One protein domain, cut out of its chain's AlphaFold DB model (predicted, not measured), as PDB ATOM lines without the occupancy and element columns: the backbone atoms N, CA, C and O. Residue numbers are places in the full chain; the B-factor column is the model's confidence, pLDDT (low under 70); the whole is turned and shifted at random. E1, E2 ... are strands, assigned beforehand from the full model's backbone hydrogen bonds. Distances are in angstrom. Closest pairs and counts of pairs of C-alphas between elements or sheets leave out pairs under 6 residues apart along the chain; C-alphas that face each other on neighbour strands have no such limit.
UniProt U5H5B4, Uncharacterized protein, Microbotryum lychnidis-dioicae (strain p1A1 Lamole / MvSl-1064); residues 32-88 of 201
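AT A GLANCE: This is residues 32 to 88 of the 201 residues of an uncharacterized protein of Microbotryum lychnidis-dioicae (strain p1A1 Lamole / MvSl-1064) (UniProt U5H5B4). Three short two-stranded hairpins stand in a row: E3-E4 in the middle, E1-E2 on one side and E5-E6 on the other. The 57 printed residues have six named strands, E1 to E6 in chain order, and no named helix; each hairpin is an antiparallel sheet. The class is all strand, with 24 residues, under half, in named elements. The whole is compact, radius of gyration of the C-alphas 10.3 A, spanning 28 by 23 by 17 A.

IN THESE COORDINATES: Find C-alpha 59 at (202.922, 149.499, 107.789), where E3, residues 59 to 62, begins; E4, residues 65 to 68, is 10.3 A long. E1 is residues 35 to 38 and E2 46 to 49. E5 is residues 76 to 79; E6, 84 to 87, ends at (215.966, 152.076, 116.025).

HOW THE PARTS SIT: Within hydrogen-bond range are N 60 and O 67 of hairpin E3-E4, 2.7 A, N 36 and O 48 of E1-E2, 2.8 A, and N 77 and O 86 of E5-E6, 2.8 A. The closest C-alphas of E3 and E6 are Tyr 60 and Thr 84, 4.3 A; of E2 and E3, Cys 49 and Leu 59, 5.5 A. E1 and E5 are apart.

THE WHOLE: The farthest C-alphas, Ala 54 and Cys 88, are 29.7 A apart. The printed part has no cut and no long link; no printed residue is under 70 in pLDDT.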
ATOM      1  N   ASP A  32     195.590 141.111 113.657       95.06
ATOM      2  CA  ASP A  32     195.062 142.470 113.619       95.06
ATOM      3  C   ASP A  32     195.114 143.069 112.204       95.06
ATOM      4  O   ASP A  32     195.807 142.599 111.291       95.06
ATOM      5  N   GLU A  33     194.330 144.128 111.995       93.75
ATOM      6  CA  GLU A  33     194.226 144.776 110.694       93.75
ATOM      7  C   GLU A  33     195.594 145.273 110.198       93.75
ATOM      8  O   GLU A  33     196.286 146.050 110.852       93.75
ATOM      9  N   GLY A  34     195.964 144.859 108.984       94.50
ATOM     10  CA  GLY A  34     197.224 145.252 108.358       94.50
ATOM     11  C   GLY A  34     198.422 144.381 108.740       94.50
ATOM     12  O   GLY A  34     199.498 144.558 108.163       94.50
ATOM     13  N   GLU A  35     198.253 143.395 109.618       96.69
ATOM     14  CA  GLU A  35     199.269 142.385 109.905       96.69
ATOM     15  C   GLU A  35     199.257 141.265 108.855       96.69
ATOM     16  O   GLU A  35     198.212 140.791 108.410       96.69
ATOM     17  N   LEU A  36     200.443 140.809 108.447       96.06
ATOM     18  CA  LEU A  36     200.604 139.633 107.582       96.06
ATOM     19  C   LEU A  36     200.889 138.361 108.382       96.06
ATOM     20  O   LEU A  36     200.688 137.264 107.862       96.06
ATOM     21  N   ALA A  37     201.398 138.502 109.606       96.44
ATOM     22  CA  ALA A  37     201.638 137.409 110.536       96.44
ATOM     23  C   ALA A  37     201.714 137.935 111.975       96.44
ATOM     24  O   ALA A  37     202.287 138.999 112.218       96.44
ATOM     25  N   CYS A  38     201.230 137.139 112.923       97.31
ATOM     26  CA  CYS A  38     201.156 137.462 114.344       97.31
ATOM     27  C   CYS A  38     201.233 136.186 115.195       97.31
ATOM     28  O   CYS A  38     201.095 135.072 114.677       97.31
ATOM     29  N   THR A  39     201.462 136.336 116.497       96.00
ATOM     30  CA  THR A  39     201.448 135.223 117.465       96.00
ATOM     31  C   THR A  39     200.216 135.201 118.366       96.00
ATOM     32  O   THR A  39     199.983 134.200 119.039       96.00
ATOM     33  N   ALA A  40     199.465 136.295 118.401       94.69
ATOM     34  CA  ALA A  40     198.261 136.499 119.192       94.69
ATOM     35  C   ALA A  40     197.465 137.678 118.604       94.69
ATOM     36  O   ALA A  40     197.952 138.347 117.695       94.69
ATOM     37  N   ASP A  41     196.270 137.907 119.140       91.69
ATOM     38  CA  ASP A  41     195.455 139.101 118.908       91.69
ATOM     39  C   ASP A  41     195.875 140.227 119.871       91.69
ATOM     40  O   ASP A  41     196.128 139.968 121.058       91.69
ATOM     41  N   GLY A  42     195.930 141.464 119.378       90.88
ATOM     42  CA  GLY A  42     196.256 142.662 120.143       90.88
ATOM     43  C   GLY A  42     197.736 143.071 120.143       90.88
ATOM     44  O   GLY A  42     198.617 142.428 119.575       90.88
ATOM     45  N   PHE A  43     198.006 144.175 120.852       91.94
ATOM     46  CA  PHE A  43     199.312 144.843 120.894       91.94
ATOM     47  C   PHE A  43     200.490 143.918 121.235       91.94
ATOM     48  O   PHE A  43     200.430 143.113 122.169       91.94
ATOM     49  N   GLY A  44     201.606 144.120 120.535       94.75
ATOM     50  CA  GLY A  44     202.872 143.429 120.765       94.75
ATOM     51  C   GLY A  44     202.941 142.013 120.182       94.75
ATOM     52  O   GLY A  44     203.893 141.287 120.477       94.75
ATOM     53  N   ALA A  45     201.953 141.600 119.384       96.88
ATOM     54  CA  ALA A  45     201.863 140.253 118.828       96.88
ATOM     55  C   ALA A  45     202.235 140.145 117.340       96.88
ATOM     56  O   ALA A  45     202.434 139.027 116.846       96.88
ATOM     57  N   ALA A  46     202.360 141.263 116.624       97.62
ATOM     58  CA  ALA A  46     202.742 141.284 115.220       97.62
ATOM     59  C   ALA A  46     204.146 140.698 115.022       97.62
ATOM     60  O   ALA A  46     205.093 140.983 115.752       97.62
ATOM     61  N   THR A  47     204.321 139.914 113.966       96.81
ATOM     62  CA  THR A  47     205.650 139.438 113.531       96.81
ATOM     63  C   THR A  47     205.984 139.869 112.111       96.81
ATOM     64  O   THR A  47     207.140 139.788 111.695       96.81
ATOM     65  N   LYS A  48     204.985 140.346 111.361       96.94
ATOM     66  CA  LYS A  48     205.162 140.926 110.034       96.94
ATOM     67  C   LYS A  48     204.018 141.876 109.709       96.94
ATOM     68  O   LYS A  48     202.858 141.471 109.740       96.94
ATOM     69  N   CYS A  49     204.355 143.092 109.298       97.56
ATOM     70  CA  CYS A  49     203.387 144.097 108.877       97.56
ATOM     71  C   CYS A  49     203.198 144.096 107.359       97.56
ATOM     72  O   CYS A  49     204.112 143.785 106.590       97.56
ATOM     73  N   GLY A  50     201.980 144.407 106.933       96.56
ATOM     74  CA  GLY A  50     201.584 144.547 105.542       96.56
ATOM     75  C   GLY A  50     201.168 145.973 105.244       96.56
ATOM     76  O   GLY A  50     201.928 146.914 105.447       96.56
ATOM     77  N   LYS A  51     199.957 146.124 104.718       96.94
ATOM     78  CA  LYS A  51     199.387 147.418 104.358       96.94
ATOM     79  C   LYS A  51     198.042 147.585 105.030       96.94
ATOM     80  O   LYS A  51     197.321 146.599 105.176       96.94
ATOM     81  N   LEU A  52     197.682 148.821 105.350       94.25
ATOM     82  CA  LEU A  52     196.330 149.142 105.791       94.25
ATOM     83  C   LEU A  52     195.327 148.781 104.685       94.25
ATOM     84  O   LEU A  52     195.431 149.327 103.583       94.25
ATOM     85  N   PRO A  53     194.341 147.906 104.936       90.25
ATOM     86  CA  PRO A  53     193.339 147.529 103.940       90.25
ATOM     87  C   PRO A  53     192.534 148.714 103.398       90.25
ATOM     88  O   PRO A  53     192.221 148.752 102.211       90.25
ATOM     89  N   ALA A  54     192.224 149.694 104.252       92.06
ATOM     90  CA  ALA A  54     191.414 150.850 103.875       92.06
ATOM     91  C   ALA A  54     192.123 151.821 102.910       92.06
ATOM     92  O   ALA A  54     191.471 152.413 102.051       92.06
ATOM     93  N   THR A  55     193.439 152.006 103.053       94.75
ATOM     94  CA  THR A  55     194.200 153.049 102.336       94.75
ATOM     95  C   THR A  55     195.286 152.497 101.415       94.75
ATOM     96  O   THR A  55     195.734 153.194 100.507       94.75
ATOM     97  N   GLY A  56     195.724 151.255 101.627       94.69
ATOM     98  CA  GLY A  56     196.888 150.666 100.967       94.69
ATOM     99  C   GLY A  56     198.234 151.210 101.463       94.69
ATOM    100  O   GLY A  56     199.260 150.917 100.844       94.69
ATOM    101  N   GLU A  57     198.246 151.996 102.542       95.88
ATOM    102  CA  GLU A  57     199.462 152.547 103.148       95.88
ATOM    103  C   GLU A  57     200.329 151.441 103.765       95.88
ATOM    104  O   GLU A  57     199.802 150.517 104.385       95.88
ATOM    105  N   GLN A  58     201.650 151.523 103.578       97.19
ATOM    106  CA  GLN A  58     202.611 150.571 104.139       97.19
ATOM    107  C   GLN A  58     202.706 150.721 105.660       97.19
ATOM    108  O   GLN A  58     202.811 151.833 106.179       97.19
ATOM    109  N   LEU A  59     202.694 149.582 106.354       97.94
ATOM    110  CA  LEU A  59     202.922 149.499 107.789       97.94
ATOM    111  C   LEU A  59     204.324 148.959 108.087       97.94
ATOM    112  O   LEU A  59     204.857 148.130 107.348       97.94
ATOM    113  N   TYR A  60     204.884 149.407 109.201       98.38
ATOM    114  CA  TYR A  60     206.249 149.156 109.626       98.38
ATOM    115  C   TYR A  60     206.246 148.497 111.001       98.38
ATOM    116  O   TYR A  60     205.593 148.980 111.927       98.38
ATOM    117  N   LEU A  61     206.955 147.377 111.123       98.50
ATOM    118  CA  LEU A  61     207.017 146.591 112.352       98.50
ATOM    119  C   LEU A  61     207.948 147.240 113.377       98.50
ATOM    120  O   LEU A  61     209.103 147.541 113.071       98.50
ATOM    121  N   PHE A  62     207.485 147.360 114.618       97.88
ATOM    122  CA  PHE A  62     208.329 147.692 115.759       97.88
ATOM    123  C   PHE A  62     207.792 147.074 117.043       97.88
ATOM    124  O   PHE A  62     206.641 147.281 117.397       97.88
ATOM    125  N   GLN A  63     208.641 146.319 117.746       96.19
ATOM    126  CA  GLN A  63     208.323 145.703 119.046       96.19
ATOM    127  C   GLN A  63     206.994 144.925 119.094       96.19
ATOM    128  O   GLN A  63     206.368 144.825 120.142       96.19
ATOM    129  N   GLY A  64     206.605 144.317 117.972       96.75
ATOM    130  CA  GLY A  64     205.375 143.535 117.878       96.75
ATOM    131  C   GLY A  64     204.132 144.342 117.515       96.75
ATOM    132  O   GLY A  64     203.039 143.802 117.586       96.75
ATOM    133  N   ASP A  65     204.285 145.598 117.104       97.00
ATOM    134  CA  ASP A  65     203.199 146.450 116.628       97.00
ATOM    135  C   ASP A  65     203.484 146.955 115.207       97.00
ATOM    136  O   ASP A  65     204.640 147.094 114.791       97.00
ATOM    137  N   CYS A  66     202.419 147.249 114.461       97.25
ATOM    138  CA  CYS A  66     202.486 147.799 113.111       97.25
ATOM    139  C   CYS A  66     202.126 149.290 113.095       97.25
ATOM    140  O   CYS A  66     201.019 149.678 113.459       97.25
ATOM    141  N   TYR A  67     203.041 150.126 112.606       97.06
ATOM    142  CA  TYR A  67     202.881 151.581 112.541       97.06
ATOM    143  C   TYR A  67     202.832 152.069 111.097       97.06
ATOM    144  O   TYR A  67     203.547 151.565 110.242       97.06
ATOM    145  N   THR A  68     202.051 153.105 110.806       96.69
ATOM    146  CA  THR A  68     202.260 153.883 109.572       96.69
ATOM    147  C   THR A  68     203.604 154.603 109.653       96.69
ATOM    148  O   THR A  68     203.993 155.013 110.747       96.69
ATOM    149  N   GLY A  69     204.267 154.856 108.523       94.81
ATOM    150  CA  GLY A  69     205.599 155.483 108.508       94.81
ATOM    151  C   GLY A  69     205.735 156.740 109.393       94.81
ATOM    152  O   GLY A  69     206.618 156.781 110.248       94.81
ATOM    153  N   PRO A  70     204.824 157.731 109.301       93.94
ATOM    154  CA  PRO A  70     204.868 158.931 110.146       93.94
ATOM    155  C   PRO A  70     204.674 158.690 111.652       93.94
ATOM    156  O   PRO A  70     204.959 159.580 112.450       93.94
ATOM    157  N   ASN A  71     204.160 157.520 112.034       95.31
ATOM    158  CA  ASN A  71     203.857 157.144 113.415       95.31
ATOM    159  C   ASN A  71     204.850 156.118 113.976       95.31
ATOM    160  O   ASN A  71     204.610 155.585 115.060       95.31
ATOM    161  N   CYS A  72     205.953 155.845 113.273       96.00
ATOM    162  CA  CYS A  72     207.050 155.082 113.851       96.00
ATOM    163  C   CYS A  72     207.486 155.713 115.192       96.00
ATOM    164  O   CYS A  72     207.595 156.943 115.284       96.00
ATOM    165  N   PRO A  73     207.714 154.914 116.252       95.19
ATOM    166  CA  PRO A  73     208.024 155.447 117.577       95.19
ATOM    167  C   PRO A  73     209.255 156.362 117.608       95.19
ATOM    168  O   PRO A  73     210.195 156.208 116.828       95.19
ATOM    169  N   GLN A  74     209.286 157.316 118.544       91.25
ATOM    170  CA  GLN A  74     210.419 158.234 118.680       91.25
ATOM    171  C   GLN A  74     211.735 157.470 118.904       91.25
ATOM    172  O   GLN A  74     211.787 156.513 119.674       91.25
ATOM    173  N   GLY A  75     212.811 157.933 118.263       92.25
ATOM    174  CA  GLY A  75     214.104 157.247 118.297       92.25
ATOM    175  C   GLY A  75     214.187 156.076 117.320       92.25
ATOM    176  O   GLY A  75     215.105 155.268 117.427       92.25
ATOM    177  N   THR A  76     213.255 155.991 116.371       96.06
ATOM    178  CA  THR A  76     213.311 155.096 115.214       96.06
ATOM    179  C   THR A  76     213.203 155.901 113.920       96.06
ATOM    180  O   THR A  76     212.819 157.072 113.942       96.06
ATOM    181  N   PHE A  77     213.545 155.272 112.803       96.38
ATOM    182  CA  PHE A  77     213.307 155.770 111.456       96.38
ATOM    183  C   PHE A  77     212.643 154.677 110.617       96.38
ATOM    184  O   PHE A  77     212.723 153.491 110.938       96.38
ATOM    185  N   VAL A  78     211.970 155.085 109.548       97.44
ATOM    186  CA  VAL A  78     211.338 154.164 108.603       97.44
ATOM    187  C   VAL A  78     212.409 153.454 107.774       97.44
ATOM    188  O   VAL A  78     213.167 154.116 107.067       97.44
ATOM    189  N   ASP A  79     212.442 152.122 107.824       96.56
ATOM    190  CA  ASP A  79     213.250 151.298 106.925       96.56
ATOM    191  C   ASP A  79     212.347 150.582 105.911       96.56
ATOM    192  O   ASP A  79     211.684 149.581 106.199       96.56
ATOM    193  N   ASP A  80     212.310 151.118 104.690       94.88
ATOM    194  CA  ASP A  80     211.562 150.537 103.569       94.88
ATOM    195  C   ASP A  80     212.176 149.225 103.050       94.88
ATOM    196  O   ASP A  80     211.521 148.480 102.318       94.88
ATOM    197  N   GLY A  81     213.435 148.932 103.393       93.88
ATOM    198  CA  GLY A  81     214.131 147.725 102.961       93.88
ATOM    199  C   GLY A  81     213.547 146.457 103.580       93.88
ATOM    200  O   GLY A  81     213.444 145.432 102.900       93.88
ATOM    201  N   ASP A  82     213.129 146.529 104.844       94.31
ATOM    202  CA  ASP A  82     212.539 145.408 105.582       94.31
ATOM    203  C   ASP A  82     211.142 145.689 106.166       94.31
ATOM    204  O   ASP A  82     210.506 144.772 106.693       94.31
ATOM    205  N   ASN A  83     210.599 146.893 105.951       96.62
ATOM    206  CA  ASN A  83     209.322 147.373 106.488       96.62
ATOM    207  C   ASN A  83     209.303 147.360 108.020       96.62
ATOM    208  O   ASN A  83     208.372 146.842 108.647       96.62
ATOM    209  N   THR A  84     210.334 147.935 108.632       97.69
ATOM    210  CA  THR A  84     210.426 148.108 110.085       97.69
ATOM    211  C   THR A  84     210.571 149.578 110.462       97.69
ATOM    212  O   THR A  84     211.023 150.402 109.666       97.69
ATOM    213  N   CYS A  85     210.189 149.925 111.692       98.00
ATOM    214  CA  CYS A  85     210.713 151.141 112.302       98.00
ATOM    215  C   CYS A  85     212.049 150.771 112.949       98.00
ATOM    216  O   CYS A  85     212.089 150.193 114.036       98.00
ATOM    217  N   THR A  86     213.158 151.052 112.278       97.31
ATOM    218  CA  THR A  86     214.481 150.690 112.783       97.31
ATOM    219  C   THR A  86     214.942 151.700 113.826       97.31
ATOM    220  O   THR A  86     214.885 152.909 113.618       97.31
ATOM    221  N   SER A  87     215.425 151.216 114.971       95.69
ATOM    222  CA  SER A  87     215.966 152.076 116.025       95.69
ATOM    223  C   SER A  87     217.158 152.898 115.540       95.69
ATOM    224  O   SER A  87     218.090 152.377 114.922       95.69
ATOM    225  N   CYS A  88     217.178 154.175 115.908       94.75
ATOM    226  CA  CYS A  88     218.349 155.020 115.755       94.75
ATOM    227  C   CYS A  88     219.540 154.453 116.553       94.75
ATOM    228  O   CYS A  88     219.355 153.790 117.582       94.75
TER     229      CYS A  88